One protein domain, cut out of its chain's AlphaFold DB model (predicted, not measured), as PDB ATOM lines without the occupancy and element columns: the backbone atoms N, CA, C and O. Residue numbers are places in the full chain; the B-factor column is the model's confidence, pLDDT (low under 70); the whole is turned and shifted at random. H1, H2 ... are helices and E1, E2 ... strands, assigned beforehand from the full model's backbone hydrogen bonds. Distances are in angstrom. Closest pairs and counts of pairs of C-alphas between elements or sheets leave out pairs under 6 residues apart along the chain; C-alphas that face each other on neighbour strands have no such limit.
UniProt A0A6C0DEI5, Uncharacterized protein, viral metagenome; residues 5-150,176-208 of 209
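This is residues 5 to 150 and 176 to 208 of the 209 residues of an uncharacterized protein of viral metagenome (UniProt A0A6C0DEI5). A twisted sheet of five parallel strands, E1 to E5, makes the core, with H4 over one face and H5 over the other; a small sheet, E6 to E8, sits beside it, and H6 packs on both E1 and E7. The long helix H7 runs past H5 and E6, and its residues 201 to 206 stick out with residues 207 to 208. The printed part has 179 residues, with seven named helices and eight named strands in the order H1 E1 E2 H2 E3 H3 E4 H4 E5 H5 E6 E7 E8 H6 H7. The class is mixed, helices and strands; the large sheet runs E1 E2 E3 E4 E5, parallel, and the small one E6 E7 E8, antiparallel. The whole is compact, with a radius of gyration of the C-alphas of 16.0 A and spans of 48 by 37 by 36 A.

H1, residues 5 to 10, only grazes the sheet of E1, residues 13 to 17, E2, 35 to 39, E3, 60 to 64, E4, 82 to 86, and E5, 102 to 105. Across its neighbour pairs, N 16 and O 37 are 2.8 A apart, N 38 and O 62 2.8 A, N 63 and O 84 2.8 A, and N 105 and O 85 2.8 A, each within hydrogen-bond range. H2, residues 43 to 49, H3, 73 to 76, and H4, 91 to 98, each stand in a strand-helix-strand unit, two parallel neighbour strands with a helix between: E2, H2, E3; E3, H3, E4; E4, H4, E5, with right-handed crossovers. H2 only grazes the sheet, and H3 is only just not on it, with 4 pairs of C-alphas within 10 A. H4 has a height over the sheet of 8.7 A; H5, residues 108 to 112, is on the opposite face at 8.0 A. E6, residues 113 to 117, E7, 120 to 125, and E8, 129 to 132, form a meander, each strand the antiparallel neighbour of the one before; N 122 and O 115, and N 123 and O 131, are each 2.9 A apart. H6, residues 133 to 145, stands up from this sheet; its closest C-alphas to E1 are those of His 137 and Tyr 17, 6.0 A. H7, residues 176 to 206, only just touches H5, with 3 pairs of C-alphas within 8 A, by residues 181 to 185 alone; the closest are those of Glu 185 and Ile 109, 6.4 A. Every O i to N i+4 pair is within hydrogen-bond range in H1, H2, H4, H6 and H7; H5 has 0 of 1, but 2 of 2 O i to N i+3 pairs, and H3 is too short for an O i to N i+4 pair.

H1 begins at C-alpha 5, (-31.078, 26.546, 8.452). E7 measures 15.8 A, H6 18.0 A and H7 45.1 A from first to last C-alpha. H7 ends at C-alpha 206, (-32.181, 57.974, -10.556).

The C-alphas of Val 149 and Val 176, 49.2 A apart, are the two farthest apart. Residues 151 to 175 are not printed, and C-alphas 150 and 176 are 49.1 A apart across the cut. Of the links that are printed whole, E1 to E2 is long, with 17 residues. The mean pLDDT of the printed part is 89.1; residues 148 to 150 and 207 to 208 are under 70.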
ATOM      1  N   TYR A   5     -29.736  26.996   8.798       84.62
ATOM      2  CA  TYR A   5     -31.078  26.546   8.452       84.62
ATOM      3  C   TYR A   5     -31.870  26.142   9.698       84.62
ATOM      4  O   TYR A   5     -32.968  26.640   9.926       84.62
ATOM      5  N   SER A   6     -31.283  25.279  10.536       84.19
ATOM      6  CA  SER A   6     -31.910  24.850  11.787       84.19
ATOM      7  C   SER A   6     -32.141  26.042  12.717       84.19
ATOM      8  O   SER A   6     -33.237  26.172  13.261       84.19
ATOM      9  N   TYR A   7     -31.163  26.950  12.817       86.31
ATOM     10  CA  TYR A   7     -31.297  28.188  13.584       86.31
ATOM     11  C   TYR A   7     -32.483  29.042  13.108       86.31
ATOM     12  O   TYR A   7     -33.362  29.367  13.902       86.31
ATOM     13  N   LEU A   8     -32.549  29.354  11.812       89.69
ATOM     14  CA  LEU A   8     -33.582  30.224  11.248       89.69
ATOM     15  C   LEU A   8     -34.994  29.628  11.339       89.69
ATOM     16  O   LEU A   8     -35.956  30.375  11.477       89.69
ATOM     17  N   GLN A   9     -35.140  28.304  11.284       85.56
ATOM     18  CA  GLN A   9     -36.456  27.660  11.345       85.56
ATOM     19  C   GLN A   9     -37.013  27.489  12.756       85.56
ATOM     20  O   GLN A   9     -38.230  27.547  12.948       85.56
ATOM     21  N   HIS A  10     -36.147  27.248  13.739       85.12
ATOM     22  CA  HIS A  10     -36.579  26.831  15.075       85.12
ATOM     23  C   HIS A  10     -36.398  27.921  16.134       85.12
ATOM     24  O   HIS A  10     -36.978  27.819  17.210       85.12
ATOM     25  N   SER A  11     -35.626  28.972  15.849       88.81
ATOM     26  CA  SER A  11     -35.368  30.018  16.833       88.81
ATOM     27  C   SER A  11     -36.568  30.947  17.036       88.81
ATOM     28  O   SER A  11     -37.192  31.417  16.082       88.81
ATOM     29  N   LYS A  12     -36.818  31.300  18.302       93.38
ATOM     30  CA  LYS A  12     -37.724  32.396  18.681       93.38
ATOM     31  C   LYS A  12     -37.151  33.776  18.328       93.38
ATOM     32  O   LYS A  12     -37.920  34.722  18.163       93.38
ATOM     33  N   ASN A  13     -35.825  33.896  18.203       93.88
ATOM     34  CA  ASN A  13     -35.131  35.115  17.775       93.88
ATOM     35  C   ASN A  13     -34.314  34.856  16.507       93.88
ATOM     36  O   ASN A  13     -33.309  34.140  16.546       93.88
ATOM     37  N   VAL A  14     -34.724  35.471  15.402       94.62
ATOM     38  CA  VAL A  14     -33.994  35.411  14.135       94.62
ATOM     39  C   VAL A  14     -33.337  36.749  13.826       94.62
ATOM     40  O   VAL A  14     -33.950  37.812  13.932       94.62
ATOM     41  N   CYS A  15     -32.063  36.690  13.449       95.62
ATOM     42  CA  CYS A  15     -31.256  37.865  13.155       95.62
ATOM     43  C   CYS A  15     -31.042  38.019  11.651       95.62
ATOM     44  O   CYS A  15     -30.671  37.073  10.962       95.62
ATOM     45  N   PHE A  16     -31.194  39.230  11.142       96.12
ATOM     46  CA  PHE A  16     -30.989  39.564   9.745       96.12
ATOM     47  C   PHE A  16     -29.883  40.594   9.644       96.12
ATOM     48  O   PHE A  16     -29.928  41.611  10.329       96.12
ATOM     49  N   TYR A  17     -28.885  40.313   8.811       95.69
ATOM     50  CA  TYR A  17     -27.717  41.169   8.662       95.69
ATOM     51  C   TYR A  17     -27.497  41.540   7.199       95.69
ATOM     52  O   TYR A  17     -27.394  40.646   6.350       95.69
ATOM     53  N   LYS A  18     -27.417  42.849   6.919       94.31
ATOM     54  CA  LYS A  18     -27.215  43.398   5.566       94.31
ATOM     55  C   LYS A  18     -28.202  42.840   4.549       94.31
ATOM     56  O   LYS A  18     -27.837  42.243   3.546       94.31
ATOM     57  N   ILE A  19     -29.487  42.959   4.865       94.19
ATOM     58  CA  ILE A  19     -30.549  42.592   3.929       94.19
ATOM     59  C   ILE A  19     -30.872  43.804   3.067       94.19
ATOM     60  O   ILE A  19     -31.282  44.827   3.611       94.19
ATOM     61  N   ASP A  20     -30.718  43.654   1.751       91.50
ATOM     62  CA  ASP A  20     -31.007  44.689   0.765       91.50
ATOM     63  C   ASP A  20     -32.357  44.447   0.060       91.50
ATOM     64  O   ASP A  20     -33.241  43.748   0.558       91.50
ATOM     65  N   ALA A  21     -32.537  45.022  -1.130       88.00
ATOM     66  CA  ALA A  21     -33.779  44.967  -1.900       88.00
ATOM     67  C   ALA A  21     -34.041  43.627  -2.624       88.00
ATOM     68  O   ALA A  21     -34.985  43.543  -3.420       88.00
ATOM     69  N   GLN A  22     -33.214  42.595  -2.418       87.56
ATOM     70  CA  GLN A  22     -33.367  41.312  -3.106       87.56
ATOM     71  C   GLN A  22     -34.743  40.673  -2.839       87.56
ATOM     72  O   GLN A  22     -35.315  40.828  -1.756       87.56
ATOM     73  N   PRO A  23     -35.314  39.946  -3.814       88.50
ATOM     74  CA  PRO A  23     -36.509  39.152  -3.571       88.50
ATOM     75  C   PRO A  23     -36.193  37.978  -2.637       88.50
ATOM     76  O   PRO A  23     -35.133  37.356  -2.735       88.50
ATOM     77  N   PHE A  24     -37.141  37.656  -1.759       90.88
ATOM     78  CA  PHE A  24     -37.095  36.447  -0.942       90.88
ATOM     79  C   PHE A  24     -37.907  35.330  -1.585       90.88
ATOM     80  O   PHE A  24     -38.808  35.574  -2.392       90.88
ATOM     81  N   HIS A  25     -37.600  34.096  -1.204       90.56
ATOM     82  CA  HIS A  25     -38.323  32.927  -1.663       90.56
ATOM     83  C   HIS A  25     -39.823  33.045  -1.299       90.56
ATOM     84  O   HIS A  25     -40.141  33.312  -0.140       90.56
ATOM     85  N   PRO A  26     -40.776  32.794  -2.222       87.19
ATOM     86  CA  PRO A  26     -42.208  33.039  -1.981       87.19
ATOM     87  C   PRO A  26     -42.820  32.248  -0.819       87.19
ATOM     88  O   PRO A  26     -43.826  32.649  -0.247       87.19
ATOM     89  N   ARG A  27     -42.225  31.096  -0.489       89.38
ATOM     90  CA  ARG A  27     -42.645  30.231   0.629       89.38
ATOM     91  C   ARG A  27     -41.872  30.482   1.925       89.38
ATOM     92  O   ARG A  27     -42.006  29.701   2.861       89.38
ATOM     93  N   LEU A  28     -41.001  31.490   1.956       91.75
ATOM     94  CA  LEU A  28     -40.255  31.832   3.159       91.75
ATOM     95  C   LEU A  28     -41.239  32.188   4.278       91.75
ATOM     96  O   LEU A  28     -42.178  32.946   4.060       91.75
ATOM     97  N   SER A  29     -41.030  31.636   5.468       91.88
ATOM     98  CA  SER A  29     -41.795  31.986   6.661       91.88
ATOM     99  C   SER A  29     -40.997  31.615   7.909       91.88
ATOM    100  O   SER A  29     -40.256  30.630   7.906       91.88
ATOM    101  N   PHE A  30     -41.168  32.399   8.970       93.56
ATOM    102  CA  PHE A  30     -40.554  32.222  10.283       93.56
ATOM    103  C   PHE A  30     -41.658  32.111  11.347       93.56
ATOM    104  O   PHE A  30     -41.839  33.017  12.164       93.56
ATOM    105  N   PRO A  31     -42.447  31.020  11.350       91.19
ATOM    106  CA  PRO A  31     -43.628  30.911  12.205       91.19
ATOM    107  C   PRO A  31     -43.295  30.882  13.702       91.19
ATOM    108  O   PRO A  31     -44.117  31.301  14.513       91.19
ATOM    109  N   ASN A  32     -42.097  30.427  14.072       91.94
ATOM    110  CA  ASN A  32     -41.654  30.330  15.465       91.94
ATOM    111  C   ASN A  32     -41.035  31.630  15.997       91.94
ATOM    112  O   ASN A  32     -40.878  31.788  17.207       91.94
ATOM    113  N   ALA A  33     -40.683  32.564  15.109       94.50
ATOM    114  CA  ALA A  33     -40.005  33.789  15.488       94.50
ATOM    115  C   ALA A  33     -40.973  34.766  16.163       94.50
ATOM    116  O   ALA A  33     -41.907  35.279  15.542       94.50
ATOM    117  N   THR A  34     -40.713  35.064  17.433       95.44
ATOM    118  CA  THR A  34     -41.387  36.133  18.181       95.44
ATOM    119  C   THR A  34     -40.574  37.421  18.190       95.44
ATOM    120  O   THR A  34     -41.136  38.494  18.410       95.44
ATOM    121  N   THR A  35     -39.271  37.319  17.926       96.31
ATOM    122  CA  THR A  35     -38.345  38.447  17.831       96.31
ATOM    123  C   THR A  35     -37.623  38.423  16.490       96.31
ATOM    124  O   THR A  35     -37.047  37.401  16.106       96.31
ATOM    125  N   ALA A  36     -37.615  39.562  15.800       96.38
ATOM    126  CA  ALA A  36     -36.779  39.787  14.629       96.38
ATOM    127  C   ALA A  36     -35.728  40.848  14.956       96.38
ATOM    128  O   ALA A  36     -36.065  41.960  15.363       96.38
ATOM    129  N   THR A  37     -34.458  40.510  14.770       97.25
ATOM    130  CA  THR A  37     -33.349  41.453  14.932       97.25
ATOM    131  C   THR A  37     -32.884  41.900  13.558       97.25
ATOM    132  O   THR A  37     -32.486  41.068  12.748       97.25
ATOM    133  N   LEU A  38     -32.935  43.200  13.282       96.88
ATOM    134  CA  LEU A  38     -32.546  43.787  12.002       96.88
ATOM    135  C   LEU A  38     -31.255  44.576  12.184       96.88
ATOM    136  O   LEU A  38     -31.259  45.630  12.820       96.88
ATOM    137  N   ILE A  39     -30.159  44.084  11.618       96.06
ATOM    138  CA  ILE A  39     -28.816  44.640  11.780       96.06
ATOM    139  C   ILE A  39     -28.312  45.110  10.420       96.06
ATOM    140  O   ILE A  39     -28.088  44.308   9.514       96.06
ATOM    141  N   HIS A  40     -28.076  46.411  10.287       94.94
ATOM    142  CA  HIS A  40     -27.540  47.022   9.077       94.94
ATOM    143  C   HIS A  40     -28.320  46.607   7.810       94.94
ATOM    144  O   HIS A  40     -27.730  46.341   6.771       94.94
ATOM    145  N   CYS A  41     -29.643  46.475   7.891       95.06
ATOM    146  CA  CYS A  41     -30.493  46.224   6.728       95.06
ATOM    147  C   CYS A  41     -30.798  47.539   5.997       95.06
ATOM    148  O   CYS A  41     -30.958  48.581   6.643       95.06
ATOM    149  N   SER A  42     -30.915  47.477   4.669       92.75
ATOM    150  CA  SER A  42     -31.304  48.628   3.855       92.75
ATOM    151  C   SER A  42     -32.775  48.973   4.040       92.75
ATOM    152  O   SER A  42     -33.581  48.139   4.472       92.75
ATOM    153  N   ARG A  43     -33.152  50.183   3.618       90.75
ATOM    154  CA  ARG A  43     -34.545  50.647   3.604       90.75
ATOM    155  C   ARG A  43     -35.481  49.628   2.943       90.75
ATOM    156  O   ARG A  43     -36.433  49.142   3.546       90.75
ATOM    157  N   ALA A  44     -35.145  49.240   1.714       90.12
ATOM    158  CA  ALA A  44     -35.934  48.297   0.929       90.12
ATOM    159  C   ALA A  44     -35.934  46.877   1.520       90.12
ATOM    160  O   ALA A  44     -36.922  46.152   1.377       90.12
ATOM    161  N   GLY A  45     -34.841  46.470   2.169       92.56
ATOM    162  CA  GLY A  45     -34.746  45.171   2.826       92.56
ATOM    163  C   GLY A  45     -35.663  45.069   4.037       92.56
ATOM    164  O   GLY A  45     -36.421  44.104   4.145       92.56
ATOM    165  N   VAL A  46     -35.660  46.088   4.902       93.25
ATOM    166  CA  VAL A  46     -36.572  46.178   6.052       93.25
ATOM    167  C   VAL A  46     -38.024  46.152   5.584       93.25
ATOM    168  O   VAL A  46     -38.821  45.361   6.092       93.25
ATOM    169  N   ASP A  47     -38.345  46.956   4.571       91.12
ATOM    170  CA  ASP A  47     -39.682  47.017   3.992       91.12
ATOM    171  C   ASP A  47     -40.169  45.672   3.459       91.12
ATOM    172  O   ASP A  47     -41.329  45.315   3.645       91.12
ATOM    173  N   ARG A  48     -39.313  44.904   2.789       89.62
ATOM    174  CA  ARG A  48     -39.704  43.590   2.263       89.62
ATOM    175  C   ARG A  48     -39.822  42.547   3.362       89.62
ATOM    176  O   ARG A  48     -40.691  41.682   3.291       89.62
ATOM    177  N   LEU A  49     -38.924  42.596   4.339       92.31
ATOM    178  CA  LEU A  49     -38.786  41.557   5.350       92.31
ATOM    179  C   LEU A  49     -39.858  41.663   6.439       92.31
ATOM    180  O   LEU A  49     -40.418  40.646   6.844       92.31
ATOM    181  N   LEU A  50     -40.178  42.871   6.907       92.25
ATOM    182  CA  LEU A  50     -41.176  43.075   7.957       92.25
ATOM    183  C   LEU A  50     -42.602  43.002   7.396       92.25
ATOM    184  O   LEU A  50     -43.256  44.010   7.113       92.25
ATOM    185  N   SER A  51     -43.079  41.765   7.260       91.12
ATOM    186  CA  SER A  51     -44.434  41.420   6.834       91.12
ATOM    187  C   SER A  51     -45.042  40.336   7.737       91.12
ATOM    188  O   SER A  51     -44.345  39.372   8.076       91.12
ATOM    189  N   PRO A  52     -46.353  40.404   8.051       91.62
ATOM    190  CA  PRO A  52     -47.068  39.332   8.747       91.62
ATOM    191  C   PRO A  52     -47.005  37.973   8.038       91.62
ATOM    192  O   PRO A  52     -47.098  36.942   8.694       91.62
ATOM    193  N   SER A  53     -46.826  37.950   6.711       91.19
ATOM    194  CA  SER A  53     -46.670  36.698   5.956       91.19
ATOM    195  C   SER A  53     -45.389  35.947   6.329       91.19
ATOM    196  O   SER A  53     -45.372  34.717   6.372       91.19
ATOM    197  N   PHE A  54     -44.314  36.686   6.612       92.19
ATOM    198  CA  PHE A  54     -43.035  36.117   7.031       92.19
ATOM    199  C   PHE A  54     -42.979  35.901   8.538       92.19
ATOM    200  O   PHE A  54     -42.402  34.910   8.972       92.19
ATOM    201  N   PHE A  55     -43.621  36.770   9.320       94.38
ATOM    202  CA  PHE A  55     -43.607  36.707  10.778       94.38
ATOM    203  C   PHE A  55     -45.021  36.755  11.368       94.38
ATOM    204  O   PHE A  55     -45.428  37.775  11.927       94.38
ATOM    205  N   PRO A  56     -45.785  35.654  11.295       92.25
ATOM    206  CA  PRO A  56     -47.161  35.636  11.798       92.25
ATOM    207  C   PRO A  56     -47.250  35.836  13.320       92.25
ATOM    208  O   PRO A  56     -48.277  36.286  13.823       92.25
ATOM    209  N   ASN A  57     -46.176  35.524  14.053       93.50
ATOM    210  CA  ASN A  57     -46.123  35.565  15.514       93.50
ATOM    211  C   ASN A  57     -45.163  36.632  16.067       93.50
ATOM    212  O   ASN A  57     -44.793  36.563  17.242       93.50
ATOM    213  N   LEU A  58     -44.772  37.619  15.249       95.25
ATOM    214  CA  LEU A  58     -43.855  38.677  15.674       95.25
ATOM    215  C   LEU A  58     -44.442  39.491  16.830       95.25
ATOM    216  O   LEU A  58     -45.596  39.913  16.783       95.25
ATOM    217  N   ARG A  59     -43.626  39.734  17.854       94.38
ATOM    218  CA  ARG A  59     -43.977  40.570  19.012       94.38
ATOM    219  C   ARG A  59     -42.974  41.686  19.238       94.38
ATOM    220  O   ARG A  59     -43.370  42.767  19.661       94.38
ATOM    221  N   THR A  60     -41.705  41.432  18.932       95.75
ATOM    222  CA  THR A  60     -40.618  42.371  19.198       95.75
ATOM    223  C   THR A  60     -39.727  42.528  17.972       95.75
ATOM    224  O   THR A  60     -39.389  41.546  17.309       95.75
ATOM    225  N   VAL A  61     -39.311  43.759  17.689       96.50
ATOM    226  CA  VAL A  61     -38.293  44.057  16.678       96.50
ATOM    227  C   VAL A  61     -37.111  44.732  17.355       96.50
ATOM    228  O   VAL A  61     -37.262  45.794  17.949       96.50
ATOM    229  N   HIS A  62     -35.931  44.124  17.262       97.25
ATOM    230  CA  HIS A  62     -34.674  44.745  17.674       97.25
ATOM    231  C   HIS A  62     -34.083  45.460  16.465       97.25
ATOM    232  O   HIS A  62     -33.678  44.816  15.496       97.25
ATOM    233  N   TYR A  63     -34.078  46.787  16.491       95.44
ATOM    234  CA  TYR A  63     -33.866  47.593  15.298       95.44
ATOM    235  C   TYR A  63     -32.523  48.322  15.317       95.44
ATOM    236  O   TYR A  63     -32.366  49.350  15.964       95.44
ATOM    237  N   LEU A  64     -31.559  47.800  14.560       94.88
ATOM    238  CA  LEU A  64     -30.216  48.361  14.377       94.88
ATOM    239  C   LEU A  64     -29.921  48.550  12.884       94.88
ATOM    240  O   LEU A  64     -28.928  48.041  12.370       94.88
ATOM    241  N   SER A  65     -30.830  49.195  12.160       93.94
ATOM    242  CA  SER A  65     -30.807  49.286  10.694       93.94
ATOM    243  C   SER A  65     -31.186  50.685  10.207       93.94
ATOM    244  O   SER A  65     -31.600  51.531  10.997       93.94
ATOM    245  N   ALA A  66     -31.051  50.937   8.904       84.94
ATOM    246  CA  ALA A  66     -31.456  52.204   8.292       84.94
ATOM    247  C   ALA A  66     -32.975  52.432   8.409       84.94
ATOM    248  O   ALA A  66     -33.714  51.503   8.708       84.94
ATOM    249  N   HIS A  67     -33.483  53.645   8.174       84.94
ATOM    250  CA  HIS A  67     -34.930  53.920   8.192       84.94
ATOM    251  C   HIS A  67     -35.707  53.021   7.199       84.94
ATOM    252  O   HIS A  67     -35.280  52.922   6.044       84.94
ATOM    253  N   PRO A  68     -36.863  52.431   7.586       81.31
ATOM    254  CA  PRO A  68     -37.633  51.511   6.745       81.31
ATOM    255  C   PRO A  68     -38.171  52.146   5.468       81.31
ATOM    256  O   PRO A  68     -38.533  51.424   4.562       81.31
ATOM    257  N   GLY A  69     -38.215  53.475   5.337       75.88
ATOM    258  CA  GLY A  69     -38.695  54.159   4.127       75.88
ATOM    259  C   GLY A  69     -40.202  54.312   4.094       75.88
ATOM    260  O   GLY A  69     -40.706  55.348   3.669       75.88
ATOM    261  N   ILE A  70     -40.904  53.310   4.613       80.50
ATOM    262  CA  ILE A  70     -42.328  53.363   4.901       80.50
ATOM    263  C   ILE A  70     -42.510  53.633   6.397       80.50
ATOM    264  O   ILE A  70     -42.238  52.789   7.253       80.50
ATOM    265  N   VAL A  71     -42.965  54.847   6.712       73.50
ATOM    266  CA  VAL A  71     -43.069  55.359   8.089       73.50
ATOM    267  C   VAL A  71     -44.060  54.548   8.929       73.50
ATOM    268  O   VAL A  71     -43.885  54.430  10.135       73.50
ATOM    269  N   ASP A  72     -45.071  53.940   8.309       83.38
ATOM    270  CA  ASP A  72     -46.109  53.148   8.967       83.38
ATOM    271  C   ASP A  72     -45.852  51.632   8.940       83.38
ATOM    272  O   ASP A  72     -46.768  50.849   9.193       83.38
ATOM    273  N   VAL A  73     -44.607  51.187   8.711       85.12
ATOM    274  CA  VAL A  73     -44.227  49.757   8.741       85.12
ATOM    275  C   VAL A  73     -44.692  49.040  10.019       85.12
ATOM    276  O   VAL A  73     -45.086  47.874   9.978       85.12
ATOM    277  N   TYR A  74     -44.737  49.750  11.148       80.25
ATOM    278  CA  TYR A  74     -45.206  49.235  12.434       80.25
ATOM    279  C   TYR A  74     -46.705  48.894  12.457       80.25
ATOM    280  O   TYR A  74     -47.123  48.074  13.270       80.25
ATOM    281  N   ARG A  75     -47.516  49.474  11.558       86.12
ATOM    282  CA  ARG A  75     -48.964  49.222  11.444       86.12
ATOM    283  C   ARG A  75     -49.303  47.972  10.642       86.12
ATOM    284  O   ARG A  75     -50.458  47.561  10.620       86.12
ATOM    285  N   ARG A  76     -48.322  47.363   9.967       89.06
ATOM    286  CA  ARG A  76     -48.554  46.178   9.122       89.06
ATOM    287  C   ARG A  76     -49.008  44.962   9.919       89.06
ATOM    288  O   ARG A  76     -49.614  44.057   9.355       89.06
ATOM    289  N   PHE A  77     -48.707  44.927  11.211       89.38
ATOM    290  CA  PHE A  77     -49.053  43.825  12.091       89.38
ATOM    291  C   PHE A  77     -50.342  44.141  12.844       89.38
ATOM    292  O   PHE A  77     -50.527  45.235  13.366       89.38
ATOM    293  N   SER A  78     -51.241  43.157  12.907       84.12
ATOM    294  CA  SER A  78     -52.546  43.300  13.566       84.12
ATOM    295  C   SER A  78     -52.439  43.500  15.077       84.12
ATOM    296  O   SER A  78     -53.347  44.052  15.696       84.12
ATOM    297  N   LYS A  79     -51.335  43.047  15.674       86.06
ATOM    298  CA  LYS A  79     -50.999  43.268  17.078       86.06
ATOM    299  C   LYS A  79     -49.873  44.297  17.165       86.06
ATOM    300  O   LYS A  79     -48.945  44.212  16.358       86.06
ATOM    301  N   PRO A  80     -49.915  45.215  18.145       86.69
ATOM    302  CA  PRO A  80     -48.805  46.122  18.395       86.69
ATOM    303  C   PRO A  80     -47.503  45.343  18.601       86.69
ATOM    304  O   PRO A  80     -47.446  44.418  19.413       86.69
ATOM    305  N   ILE A  81     -46.473  45.725  17.851       91.75
ATOM    306  CA  ILE A  81     -45.110  45.223  18.016       91.75
ATOM    307  C   ILE A  81     -44.354  46.184  18.917       91.75
ATOM    308  O   ILE A  81     -44.448  47.397  18.750       91.75
ATOM    309  N   ASN A  82     -43.558  45.633  19.826       92.75
ATOM    310  CA  ASN A  82     -42.607  46.396  20.612       92.75
ATOM    311  C   ASN A  82     -41.299  46.601  19.829       92.75
ATOM    312  O   ASN A  82     -40.613  45.629  19.503       92.75
ATOM    313  N   TRP A  83     -40.941  47.849  19.534       94.69
ATOM    314  CA  TRP A  83     -39.694  48.182  18.844       94.69
ATOM    315  C   TRP A  83     -38.610  48.582  19.845       94.69
ATOM    316  O   TRP A  83     -38.818  49.480  20.658       94.69
ATOM    317  N   LEU A  84     -37.451  47.930  19.773       96.00
ATOM    318  CA  LEU A  84     -36.266  48.285  20.550       96.00
ATOM    319  C   LEU A  84     -35.266  49.001  19.655       96.00
ATOM    320  O   LEU A  84     -34.866  48.461  18.623       96.00
ATOM    321  N   PHE A  85     -34.829  50.180  20.078       95.69
ATOM    322  CA  PHE A  85     -33.837  50.985  19.371       95.69
ATOM    323  C   PHE A  85     -32.559  51.111  20.199       95.69
ATOM    324  O   PHE A  85     -32.638  51.152  21.427       95.69
ATOM    325  N   PRO A  86     -31.373  51.199  19.575       93.75
ATOM    326  CA  PRO A  86     -30.158  51.491  20.315       93.75
ATOM    327  C   PRO A  86     -30.229  52.903  20.896       93.75
ATOM    328  O   PRO A  86     -30.896  53.782  20.348       93.75
ATOM    329  N   ASN A  87     -29.479  53.150  21.969       90.19
ATOM    330  CA  ASN A  87     -29.314  54.494  22.516       90.19
ATOM    331  C   ASN A  87     -28.437  55.361  21.591       90.19
ATOM    332  O   ASN A  87     -27.242  55.550  21.828       90.19
ATOM    333  N   ARG A  88     -29.015  55.815  20.477       90.25
ATOM    334  CA  ARG A  88     -28.400  56.679  19.466       90.25
ATOM    335  C   ARG A  88     -29.427  57.669  18.937       90.25
ATOM    336  O   ARG A  88     -30.598  57.338  18.774       90.25
ATOM    337  N   ILE A  89     -28.963  58.879  18.641       85.81
ATOM    338  CA  ILE A  89     -29.807  59.941  18.097       85.81
ATOM    339  C   ILE A  89     -30.002  59.680  16.606       85.81
ATOM    340  O   ILE A  89     -29.063  59.783  15.822       85.81
ATOM    341  N   TYR A  90     -31.233  59.359  16.218       89.19
ATOM    342  CA  TYR A  90     -31.619  59.197  14.823       89.19
ATOM    343  C   TYR A  90     -33.093  59.536  14.649       89.19
ATOM    344  O   TYR A  90     -33.930  59.060  15.415       89.19
ATOM    345  N   GLY A  91     -33.419  60.344  13.635       88.25
ATOM    346  CA  GLY A  91     -34.759  60.919  13.475       88.25
ATOM    347  C   GLY A  91     -35.878  59.874  13.450       88.25
ATOM    348  O   GLY A  91     -36.918  60.074  14.069       88.25
ATOM    349  N   PHE A  92     -35.642  58.722  12.813       88.12
ATOM    350  CA  PHE A  92     -36.615  57.630  12.810       88.12
ATOM    351  C   PHE A  92     -36.822  57.004  14.194       88.12
ATOM    352  O   PHE A  92     -37.963  56.765  14.581       88.12
ATOM    353  N   TYR A  93     -35.741  56.738  14.934       92.12
ATOM    354  CA  TYR A  93     -35.833  56.125  16.263       92.12
ATOM    355  C   TYR A  93     -36.583  57.055  17.210       92.12
ATOM    356  O   TYR A  93     -37.540  56.632  17.853       92.12
ATOM    357  N   ASN A  94     -36.207  58.335  17.217       91.69
ATOM    358  CA  ASN A  94     -36.840  59.355  18.047       91.69
ATOM    359  C   ASN A  94     -38.337  59.462  17.744       91.69
ATOM    360  O   ASN A  94     -39.143  59.372  18.662       91.69
ATOM    361  N   ALA A  95     -38.721  59.536  16.465       90.25
ATOM    362  CA  ALA A  95     -40.127  59.611  16.072       90.25
ATOM    363  C   ALA A  95     -40.936  58.382  16.526       90.25
ATOM    364  O   ALA A  95     -42.068  58.515  16.986       90.25
ATOM    365  N   MET A  96     -40.363  57.179  16.423       90.62
ATOM    366  CA  MET A  96     -41.013  55.945  16.880       90.62
ATOM    367  C   MET A  96     -41.171  55.894  18.404       90.62
ATOM    368  O   MET A  96     -42.198  55.424  18.896       90.62
ATOM    369  N   ILE A  97     -40.172  56.380  19.145       92.19
ATOM    370  CA  ILE A  97     -40.197  56.456  20.609       92.19
ATOM    371  C   ILE A  97     -41.223  57.498  21.073       92.19
ATOM    372  O   ILE A  97     -42.077  57.189  21.897       92.19
ATOM    373  N   GLU A  98     -41.189  58.706  20.507       91.94
ATOM    374  CA  GLU A  98     -42.118  59.800  20.825       91.94
ATOM    375  C   GLU A  98     -43.575  59.429  20.527       91.94
ATOM    376  O   GLU A  98     -44.479  59.785  21.280       91.94
ATOM    377  N   ALA A  99     -43.808  58.659  19.461       89.25
ATOM    378  CA  ALA A  99     -45.130  58.151  19.112       89.25
ATOM    379  C   ALA A  99     -45.590  56.948  19.968       89.25
ATOM    380  O   ALA A  99     -46.703  56.456  19.777       89.25
ATOM    381  N   GLY A 100     -44.759  56.460  20.898       90.19
ATOM    382  CA  GLY A 100     -45.088  55.348  21.794       90.19
ATOM    383  C   GLY A 100     -45.035  53.962  21.144       90.19
ATOM    384  O   GLY A 100     -45.593  53.011  21.689       90.19
ATOM    385  N   TYR A 101     -44.378  53.824  19.987       89.19
ATOM    386  CA  TYR A 101     -44.246  52.551  19.267       89.19
ATOM    387  C   TYR A 101     -42.964  51.782  19.609       89.19
ATOM    388  O   TYR A 101     -42.791  50.647  19.161       89.19
ATOM    389  N   GLY A 102     -42.065  52.356  20.407       91.56
ATOM    390  CA  GLY A 102     -40.855  51.674  20.847       91.56
ATOM    391  C   GLY A 102     -40.151  52.355  22.008       91.56
ATOM    392  O   GLY A 102     -40.595  53.385  22.510       91.56
ATOM    393  N   HIS A 103     -39.040  51.763  22.434       94.44
ATOM    394  CA  HIS A 103     -38.202  52.280  23.508       94.44
ATOM    395  C   HIS A 103     -36.715  52.046  23.243       94.44
ATOM    396  O   HIS A 103     -36.319  51.265  22.376       94.44
ATOM    397  N   VAL A 104     -35.891  52.765  24.001       95.00
ATOM    398  CA  VAL A 104     -34.434  52.655  23.945       95.00
ATOM    399  C   VAL A 104     -33.970  51.435  24.736       95.00
ATOM    400  O   VAL A 104     -34.353  51.256  25.889       95.00
ATOM    401  N   GLU A 105     -33.089  50.646  24.128       94.19
ATOM    402  CA  GLU A 105     -32.300  49.596  24.764       94.19
ATOM    403  C   GLU A 105     -30.812  49.980  24.681       94.19
ATOM    404  O   GLU A 105     -30.209  50.048  23.604       94.19
ATOM    405  N   ASN A 106     -30.217  50.270  25.838       87.69
ATOM    406  CA  ASN A 106     -28.865  50.815  25.945       87.69
ATOM    407  C   ASN A 106     -27.796  49.852  25.434       87.69
ATOM    408  O   ASN A 106     -26.787  50.292  24.886       87.69
ATOM    409  N   GLN A 107     -28.004  48.548  25.606       88.88
ATOM    410  CA  GLN A 107     -26.998  47.544  25.266       88.88
ATOM    411  C   GLN A 107     -27.256  46.876  23.918       88.88
ATOM    412  O   GLN A 107     -26.522  45.965  23.546       88.88
ATOM    413  N   LEU A 108     -28.239  47.354  23.147       92.50
ATOM    414  CA  LEU A 108     -28.723  46.652  21.962       92.50
ATOM    415  C   LEU A 108     -27.611  46.357  20.946       92.50
ATOM    416  O   LEU A 108     -27.529  45.243  20.436       92.50
ATOM    417  N   ILE A 109     -26.721  47.321  20.673       92.88
ATOM    418  CA  ILE A 109     -25.584  47.094  19.762       92.88
ATOM    419  C   ILE A 109     -24.648  46.031  20.345       92.88
ATOM    420  O   ILE A 109     -24.302  45.084  19.643       92.88
ATOM    421  N   ARG A 110     -24.290  46.132  21.632       90.19
ATOM    422  CA  ARG A 110     -23.383  45.185  22.309       90.19
ATOM    423  C   ARG A 110     -23.945  43.766  22.373       90.19
ATOM    424  O   ARG A 110     -23.178  42.810  22.332       90.19
ATOM    425  N   SER A 111     -25.268  43.617  22.439       91.12
ATOM    426  CA  SER A 111     -25.938  42.314  22.448       91.12
ATOM    427  C   SER A 111     -25.692  41.513  21.166       91.12
ATOM    428  O   SER A 111     -25.643  40.283  21.222       91.12
ATOM    429  N   TYR A 112     -25.526  42.199  20.029       93.56
ATOM    430  CA  TYR A 112     -25.473  41.579  18.703       93.56
ATOM    431  C   TYR A 112     -24.159  41.786  17.950       93.56
ATOM    432  O   TYR A 112     -23.814  40.959  17.109       93.56
ATOM    433  N   VAL A 113     -23.415  42.854  18.232       92.62
ATOM    434  CA  VAL A 113     -22.157  43.206  17.563       92.62
ATOM    435  C   VAL A 113     -21.028  43.120  18.584       92.62
ATOM    436  O   VAL A 113     -20.851  44.008  19.414       92.62
ATOM    437  N   HIS A 114     -20.271  42.024  18.529       89.06
ATOM    438  CA  HIS A 114     -19.195  41.736  19.481       89.06
ATOM    439  C   HIS A 114     -17.855  42.355  19.055       89.06
ATOM    440  O   HIS A 114     -17.027  42.698  19.894       89.06
ATOM    441  N   GLN A 115     -17.607  42.453  17.745       88.31
ATOM    442  CA  GLN A 115     -16.440  43.134  17.174       88.31
ATOM    443  C   GLN A 115     -16.863  43.880  15.912       88.31
ATOM    444  O   GLN A 115     -17.671  43.358  15.141       88.31
ATOM    445  N   PHE A 116     -16.297  45.065  15.701       90.25
ATOM    446  CA  PHE A 116     -16.443  45.845  14.479       90.25
ATOM    447  C   PHE A 116     -15.149  46.619  14.227       90.25
ATOM    448  O   PHE A 116     -14.726  47.411  15.071       90.25
ATOM    449  N   ASP A 117     -14.506  46.357  13.097       85.94
ATOM    450  CA  ASP A 117     -13.282  47.024  12.663       85.94
ATOM    451  C   ASP A 117     -13.189  47.056  11.123       85.94
ATOM    452  O   ASP A 117     -14.132  46.706  10.409       85.94
ATOM    453  N   CYS A 118     -12.037  47.474  10.590       75.75
ATOM    454  CA  CYS A 118     -11.785  47.478   9.148       75.75
ATOM    455  C   CYS A 118     -11.743  46.076   8.511       75.75
ATOM    456  O   CYS A 118     -11.896  45.964   7.295       75.75
ATOM    457  N   ASN A 119     -11.547  45.018   9.304       77.19
ATOM    458  CA  ASN A 119     -11.506  43.631   8.844       77.19
ATOM    459  C   ASN A 119     -12.898  42.986   8.828       77.19
ATOM    460  O   ASN A 119     -13.077  41.929   8.221       77.19
ATOM    461  N   GLY A 120     -13.892  43.616   9.459       83.94
ATOM    462  CA  GLY A 120     -15.290  43.227   9.387       83.94
ATOM    463  C   GLY A 120     -15.999  43.295  10.733       83.94
ATOM    464  O   GLY A 120     -15.614  44.023  11.644       83.94
ATOM    465  N   ALA A 121     -17.079  42.525  10.847       90.88
ATOM    466  CA  ALA A 121     -17.875  42.443  12.062       90.88
ATOM    467  C   ALA A 121     -17.962  40.995  12.556       90.88
ATOM    468  O   ALA A 121     -18.054  40.063  11.754       90.88
ATOM    469  N   LYS A 122     -17.999  40.809  13.877       93.94
ATOM    470  CA  LYS A 122     -18.423  39.549  14.500       93.94
ATOM    471  C   LYS A 122     -19.771  39.743  15.161       93.94
ATOM    472  O   LYS A 122     -19.933  40.624  16.005       93.94
ATOM    473  N   LEU A 123     -20.715  38.896  14.775       93.56
ATOM    474  CA  LEU A 123     -22.075  38.927  15.282       93.56
ATOM    475  C   LEU A 123     -22.251  37.882  16.371       93.56
ATOM    476  O   LEU A 123     -21.807  36.746  16.217       93.56
ATOM    477  N   ASN A 124     -22.939  38.259  17.439       92.25
ATOM    478  CA  ASN A 124     -23.453  37.330  18.430       92.25
ATOM    479  C   ASN A 124     -24.917  37.022  18.102       92.25
ATOM    480  O   ASN A 124     -25.770  37.905  18.148       92.25
ATOM    481  N   LEU A 125     -25.198  35.776  17.730       90.31
ATOM    482  CA  LEU A 125     -26.505  35.339  17.255       90.31
ATOM    483  C   LEU A 125     -27.156  34.468  18.343       90.31
ATOM    484  O   LEU A 125     -26.674  33.357  18.590       90.31
ATOM    485  N   PRO A 126     -28.222  34.936  19.024       84.25
ATOM    486  CA  PRO A 126     -28.849  34.194  20.119       84.25
ATOM    487  C   PRO A 126     -29.222  32.767  19.708       84.25
ATOM    488  O   PRO A 126     -29.892  32.572  18.701       84.25
ATOM    489  N   GLY A 127     -28.767  31.760  20.458       81.94
ATOM    490  CA  GLY A 127     -29.007  30.339  20.154       81.94
ATOM    491  C   GLY A 127     -28.144  29.738  19.029       81.94
ATOM    492  O   GLY A 127     -28.162  28.520  18.834       81.94
ATOM    493  N   TYR A 128     -27.359  30.556  18.319       83.94
ATOM    494  CA  TYR A 128     -26.471  30.130  17.229       83.94
ATOM    495  C   TYR A 128     -24.981  30.397  17.501       83.94
ATOM    496  O   TYR A 128     -24.122  29.704  16.952       83.94
ATOM    497  N   GLY A 129     -24.671  31.339  18.394       87.06
ATOM    498  CA  GLY A 129     -23.320  31.660  18.852       87.06
ATOM    499  C   GLY A 129     -22.675  32.822  18.095       87.06
ATOM    500  O   GLY A 129     -23.343  33.576  17.391       87.06
ATOM    501  N   SER A 130     -21.361  32.979  18.263       90.62
ATOM    502  CA  SER A 130     -20.579  34.021  17.586       90.62
ATOM    503  C   SER A 130     -20.169  33.597  16.177       90.62
ATOM    504  O   SER A 130     -19.604  32.519  16.001       90.62
ATOM    505  N   HIS A 131     -20.400  34.464  15.190       91.12
ATOM    506  CA  HIS A 131     -20.108  34.201  13.779       91.12
ATOM    507  C   HIS A 131     -19.471  35.403  13.085       91.12
ATOM    508  O   HIS A 131     -19.747  36.557  13.413       91.12
ATOM    509  N   ASP A 132     -18.641  35.118  12.085       93.44
ATOM    510  CA  ASP A 132     -18.166  36.125  11.139       93.44
ATOM    511  C   ASP A 132     -19.344  36.668  10.312       93.44
ATOM    512  O   ASP A 132     -20.109  35.901   9.718       93.44
ATOM    513  N   ALA A 133     -19.494  37.993  10.268       93.62
ATOM    514  CA  ALA A 133     -20.662  38.625   9.668       93.62
ATOM    515  C   ALA A 133     -20.746  38.412   8.149       93.62
ATOM    516  O   ALA A 133     -21.845  38.283   7.613       93.62
ATOM    517  N   SER A 134     -19.607  38.342   7.448       93.19
ATOM    518  CA  SER A 134     -19.561  38.101   5.997       93.19
ATOM    519  C   SER A 134     -20.010  36.680   5.659       93.19
ATOM    520  O   SER A 134     -20.836  36.459   4.769       93.19
ATOM    521  N   THR A 135     -19.515  35.709   6.420       93.50
ATOM    522  CA  THR A 135     -19.895  34.301   6.297       93.50
ATOM    523  C   THR A 135     -21.373  34.109   6.622       93.50
ATOM    524  O   THR A 135     -22.096  33.488   5.838       93.50
ATOM    525  N   TYR A 136     -21.841  34.700   7.724       94.25
ATOM    526  CA  TYR A 136     -23.249  34.667   8.110       94.25
ATOM    527  C   TYR A 136     -24.150  35.280   7.038       94.25
ATOM    528  O   TYR A 136     -25.130  34.660   6.631       94.25
ATOM    529  N   HIS A 137     -23.791  36.458   6.522       94.75
ATOM    530  CA  HIS A 137     -24.536  37.139   5.468       94.75
ATOM    531  C   HIS A 137     -24.710  36.257   4.225       94.75
ATOM    532  O   HIS A 137     -25.831  36.071   3.757       94.75
ATOM    533  N   LYS A 138     -23.630  35.644   3.722       93.62
ATOM    534  CA  LYS A 138     -23.692  34.752   2.547       93.62
ATOM    535  C   LYS A 138     -24.642  33.577   2.771       93.62
ATOM    536  O   LYS A 138     -25.445  33.250   1.900       93.62
ATOM    537  N   GLN A 139     -24.557  32.953   3.941       93.06
ATOM    538  CA  GLN A 139     -25.413  31.830   4.310       93.06
ATOM    539  C   GLN A 139     -26.882  32.248   4.471       93.06
ATOM    540  O   GLN A 139     -27.780  31.543   4.006       93.06
ATOM    541  N   LEU A 140     -27.126  33.409   5.082       93.88
ATOM    542  CA  LEU A 140     -28.453  33.989   5.253       93.88
ATOM    543  C   LEU A 140     -29.089  34.300   3.897       93.88
ATOM    544  O   LEU A 140     -30.214  33.879   3.644       93.88
ATOM    545  N   LEU A 141     -28.369  34.980   3.000       93.69
ATOM    546  CA  LEU A 141     -28.859  35.267   1.652       93.69
ATOM    547  C   LEU A 141     -29.199  33.992   0.890       93.69
ATOM    548  O   LEU A 141     -30.260  33.914   0.271       93.69
ATOM    549  N   HIS A 142     -28.329  32.985   0.976       92.00
ATOM    550  CA  HIS A 142     -28.578  31.706   0.334       92.00
ATOM    551  C   HIS A 142     -29.883  31.072   0.830       92.00
ATOM    552  O   HIS A 142     -30.688  30.662   0.001       92.00
ATOM    553  N   TYR A 143     -30.123  31.063   2.147       91.69
ATOM    554  CA  TYR A 143     -31.367  30.564   2.744       91.69
ATOM    555  C   TYR A 143     -32.597  31.369   2.298       91.69
ATOM    556  O   TYR A 143     -33.628  30.798   1.948       91.69
ATOM    557  N   LEU A 144     -32.498  32.702   2.295       91.94
ATOM    558  CA  LEU A 144     -33.605  33.583   1.916       91.94
ATOM    559  C   LEU A 144     -34.009  33.415   0.448       91.94
ATOM    560  O   LEU A 144     -35.177  33.602   0.119       91.94
ATOM    561  N   GLN A 145     -33.059  33.075  -0.424       90.69
ATOM    562  CA  GLN A 145     -33.284  32.878  -1.858       90.69
ATOM    563  C   GLN A 145     -33.635  31.427  -2.207       90.69
ATOM    564  O   GLN A 145     -34.410  31.188  -3.130       90.69
ATOM    565  N   ASN A 146     -33.097  30.463  -1.459       87.19
ATOM    566  CA  ASN A 146     -33.228  29.036  -1.721       87.19
ATOM    567  C   ASN A 146     -33.677  28.339  -0.435       87.19
ATOM    568  O   ASN A 146     -32.876  28.105   0.472       87.19
ATOM    569  N   LEU A 147     -34.959  27.966  -0.356       80.62
ATOM    570  CA  LEU A 147     -35.386  27.020   0.673       80.62
ATOM    571  C   LEU A 147     -34.776  25.656   0.328       80.62
ATOM    572  O   LEU A 147     -35.043  25.150  -0.767       80.62
ATOM    573  N   PRO A 148     -33.964  25.044   1.203       66.62
ATOM    574  CA  PRO A 148     -33.401  23.743   0.897       66.62
ATOM    575  C   PRO A 148     -34.522  22.710   0.765       66.62
ATOM    576  O   PRO A 148     -35.491  22.691   1.528       66.62
ATOM    577  N   VAL A 149     -34.381  21.846  -0.237       57.31
ATOM    578  CA  VAL A 149     -35.265  20.702  -0.446       57.31
ATOM    579  C   VAL A 149     -35.019  19.738   0.709       57.31
ATOM    580  O   VAL A 149     -33.928  19.188   0.835       57.31
ATOM    581  N   SER A 150     -36.006  19.588   1.589       50.62
ATOM    582  CA  SER A 150     -35.907  18.726   2.766       50.62
ATOM    583  C   SER A 150     -35.537  17.297   2.358       50.62
ATOM    584  O   SER A 150     -36.325  16.603   1.716       50.62
ATOM    585  N   VAL A 176     -10.469  51.785  29.746       73.94
ATOM    586  CA  VAL A 176     -10.157  51.789  28.301       73.94
ATOM    587  C   VAL A 176     -11.057  50.826  27.513       73.94
ATOM    588  O   VAL A 176     -11.405  51.106  26.370       73.94
ATOM    589  N   HIS A 177     -11.486  49.718  28.125       78.94
ATOM    590  CA  HIS A 177     -12.391  48.754  27.511       78.94
ATOM    591  C   HIS A 177     -13.783  49.329  27.214       78.94
ATOM    592  O   HIS A 177     -14.299  49.138  26.117       78.94
ATOM    593  N   GLU A 178     -14.375  50.070  28.150       81.00
ATOM    594  CA  GLU A 178     -15.681  50.706  27.952       81.00
ATOM    595  C   GLU A 178     -15.606  51.792  26.873       81.00
ATOM    596  O   GLU A 178     -16.482  51.868  26.012       81.00
ATOM    597  N   TYR A 179     -14.513  52.557  26.850       84.81
ATOM    598  CA  TYR A 179     -14.238  53.511  25.775       84.81
ATOM    599  C   TYR A 179     -14.119  52.821  24.406       84.81
ATOM    600  O   TYR A 179     -14.720  53.273  23.432       84.81
ATOM    601  N   ILE A 180     -13.389  51.702  24.320       86.81
ATOM    602  CA  ILE A 180     -13.270  50.919  23.080       86.81
ATOM    603  C   ILE A 180     -14.642  50.408  22.628       86.81
ATOM    604  O   ILE A 180     -14.960  50.509  21.445       86.81
ATOM    605  N   GLN A 181     -15.471  49.906  23.547       87.25
ATOM    606  CA  GLN A 181     -16.825  49.456  23.221       87.25
ATOM    607  C   GLN A 181     -17.700  50.607  22.708       87.25
ATOM    608  O   GLN A 181     -18.329  50.473  21.661       87.25
ATOM    609  N   GLN A 182     -17.703  51.758  23.384       89.00
ATOM    610  CA  GLN A 182     -18.463  52.937  22.949       89.00
ATOM    611  C   GLN A 182     -18.008  53.448  21.577       89.00
ATOM    612  O   GLN A 182     -18.841  53.830  20.746       89.00
ATOM    613  N   ARG A 183     -16.695  53.430  21.316       91.00
ATOM    614  CA  ARG A 183     -16.131  53.772  20.009       91.00
ATOM    615  C   ARG A 183     -16.580  52.781  18.940       91.00
ATOM    616  O   ARG A 183     -17.094  53.214  17.920       91.00
ATOM    617  N   MET A 184     -16.473  51.479  19.201       92.69
ATOM    618  CA  MET A 184     -16.927  50.427  18.286       92.69
ATOM    619  C   MET A 184     -18.408  50.586  17.931       92.69
ATOM    620  O   MET A 184     -18.777  50.504  16.764       92.69
ATOM    621  N   GLU A 185     -19.268  50.831  18.919       92.69
ATOM    622  CA  GLU A 185     -20.687  51.063  18.659       92.69
ATOM    623  C   GLU A 185     -20.929  52.327  17.825       92.69
ATOM    624  O   GLU A 185     -21.834  52.348  16.995       92.69
ATOM    625  N   SER A 186     -20.157  53.390  18.073       92.06
ATOM    626  CA  SER A 186     -20.240  54.638  17.307       92.06
ATOM    627  C   SER A 186     -19.803  54.426  15.860       92.06
ATOM    628  O   SER A 186     -20.534  54.813  14.955       92.06
ATOM    629  N   ASP A 187     -18.684  53.737  15.641       93.94
ATOM    630  CA  ASP A 187     -18.164  53.404  14.311       93.94
ATOM    631  C   ASP A 187     -19.144  52.488  13.554       93.94
ATOM    632  O   ASP A 187     -19.448  52.713  12.380       93.94
ATOM    633  N   PHE A 188     -19.712  51.489  14.239       94.38
ATOM    634  CA  PHE A 188     -20.748  50.624  13.676       94.38
ATOM    635  C   PHE A 188     -21.987  51.427  13.274       94.38
ATOM    636  O   PHE A 188     -22.475  51.288  12.151       94.38
ATOM    637  N   PHE A 189     -22.491  52.284  14.164       93.81
ATOM    638  CA  PHE A 189     -23.673  53.087  13.880       93.81
ATOM    639  C   PHE A 189     -23.433  54.072  12.730       93.81
ATOM    640  O   PHE A 189     -24.271  54.174  11.836       93.81
ATOM    641  N   GLN A 190     -22.269  54.725  12.702       92.88
ATOM    642  CA  GLN A 190     -21.877  55.611  11.609       92.88
ATOM    643  C   GLN A 190     -21.839  54.864  10.273       92.88
ATOM    644  O   GLN A 190     -22.343  55.382   9.282       92.88
ATOM    645  N   SER A 191     -21.351  53.618  10.249       93.12
ATOM    646  CA  SER A 191     -21.350  52.814   9.020       93.12
ATOM    647  C   SER A 191     -22.758  52.583   8.453       93.12
ATOM    648  O   SER A 191     -22.935  52.628   7.238       93.12
ATOM    649  N   ILE A 192     -23.770  52.403   9.316       92.44
ATOM    650  CA  ILE A 192     -25.173  52.279   8.886       92.44
ATOM    651  C   ILE A 192     -25.662  53.606   8.294       92.44
ATOM    652  O   ILE A 192     -26.368  53.613   7.286       92.44
ATOM    653  N   MET A 193     -25.313  54.733   8.923       91.81
ATOM    654  CA  MET A 193     -25.737  56.059   8.464       91.81
ATOM    655  C   MET A 193     -25.111  56.412   7.112       91.81
ATOM    656  O   MET A 193     -25.828  56.837   6.207       91.81
ATOM    657  N   ASP A 194     -23.813  56.162   6.940       91.75
ATOM    658  CA  ASP A 194     -23.098  56.418   5.690       91.75
ATOM    659  C   ASP A 194     -23.704  55.634   4.518       91.75
ATOM    660  O   ASP A 194     -23.849  56.162   3.412       91.75
ATOM    661  N   ASP A 195     -24.067  54.371   4.746       89.56
ATOM    662  CA  ASP A 195     -24.688  53.535   3.721       89.56
ATOM    663  C   ASP A 195     -26.128  53.991   3.424       89.56
ATOM    664  O   ASP A 195     -26.505  54.098   2.254       89.56
ATOM    665  N   CYS A 196     -26.890  54.410   4.443       87.56
ATOM    666  CA  CYS A 196     -28.207  55.030   4.260       87.56
ATOM    667  C   CYS A 196     -28.134  56.304   3.395       87.56
ATOM    668  O   CYS A 196     -28.934  56.480   2.474       87.56
ATOM    669  N   GLU A 197     -27.165  57.191   3.636       88.12
ATOM    670  CA  GLU A 197     -26.997  58.408   2.834       88.12
ATOM    671  C   GLU A 197     -26.620  58.111   1.378       88.12
ATOM    672  O   GLU A 197     -27.078  58.794   0.453       88.12
ATOM    673  N   LYS A 198     -25.761  57.110   1.150       88.81
ATOM    674  CA  LYS A 198     -25.396  56.672  -0.206       88.81
ATOM    675  C   LYS A 198     -26.622  56.156  -0.954       88.81
ATOM    676  O   LYS A 198     -26.806  56.504  -2.121       88.81
ATOM    677  N   GLU A 199     -27.468  55.367  -0.296       84.56
ATOM    678  CA  GLU A 199     -28.728  54.888  -0.872       84.56
ATOM    679  C   GLU A 199     -29.648  56.047  -1.281       84.56
ATOM    680  O   GLU A 199     -30.148  56.070  -2.408       84.56
ATOM    681  N   GLU A 200     -29.828  57.047  -0.415       83.56
ATOM    682  CA  GLU A 200     -30.674  58.212  -0.705       83.56
ATOM    683  C   GLU A 200     -30.144  59.047  -1.876       83.56
ATOM    684  O   GLU A 200     -30.910  59.427  -2.769       83.56
ATOM    685  N   LYS A 201     -28.827  59.278  -1.929       87.31
ATOM    686  CA  LYS A 201     -28.173  59.970  -3.051       87.31
ATOM    687  C   LYS A 201     -28.384  59.218  -4.368       87.31
ATOM    688  O   LYS A 201     -28.732  59.829  -5.380       87.31
ATOM    689  N   ASN A 202     -28.234  57.895  -4.356       85.38
ATOM    690  CA  ASN A 202     -28.433  57.060  -5.540       85.38
ATOM    691  C   ASN A 202     -29.886  57.095  -6.039       85.38
ATOM    692  O   ASN A 202     -30.118  57.179  -7.246       85.38
ATOM    693  N   LEU A 203     -30.866  57.081  -5.130       80.50
ATOM    694  CA  LEU A 203     -32.281  57.212  -5.481       80.50
ATOM    695  C   LEU A 203     -32.581  58.582  -6.098       80.50
ATOM    696  O   LEU A 203     -33.162  58.643  -7.178       80.50
ATOM    697  N   MET A 204     -32.138  59.671  -5.467       80.38
ATOM    698  CA  MET A 204     -32.341  61.038  -5.968       80.38
ATOM    699  C   MET A 204     -31.770  61.234  -7.376       80.38
ATOM    700  O   MET A 204     -32.409  61.860  -8.221       80.38
ATOM    701  N   ASN A 205     -30.596  60.662  -7.650       81.50
ATOM    702  CA  ASN A 205     -29.977  60.725  -8.973       81.50
ATOM    703  C   ASN A 205     -30.769  59.937 -10.026       81.50
ATOM    704  O   ASN A 205     -30.881  60.386 -11.163       81.50
ATOM    705  N   LYS A 206     -31.368  58.800  -9.652       75.50
ATOM    706  CA  LYS A 206     -32.181  57.974 -10.556       75.50
ATOM    707  C   LYS A 206     -33.493  58.643 -10.985       75.50
ATOM    708  O   LYS A 206     -33.975  58.350 -12.067       75.50
ATOM    709  N   TYR A 207     -34.071  59.518 -10.159       67.50
ATOM    710  CA  TYR A 207     -35.307  60.251 -10.484       67.50
ATOM    711  C   TYR A 207     -35.070  61.596 -11.191       67.50
ATOM    712  O   TYR A 207     -36.033  62.279 -11.535       67.50
ATOM    713  N   ARG A 208     -33.808  62.003 -11.375       64.19
ATOM    714  CA  ARG A 208     -33.421  63.254 -12.053       64.19
ATOM    715  C   ARG A 208     -32.912  63.058 -13.487       64.19
ATOM    716  O   ARG A 208     -32.663  64.063 -14.148       64.19
TER     717      ARG A 208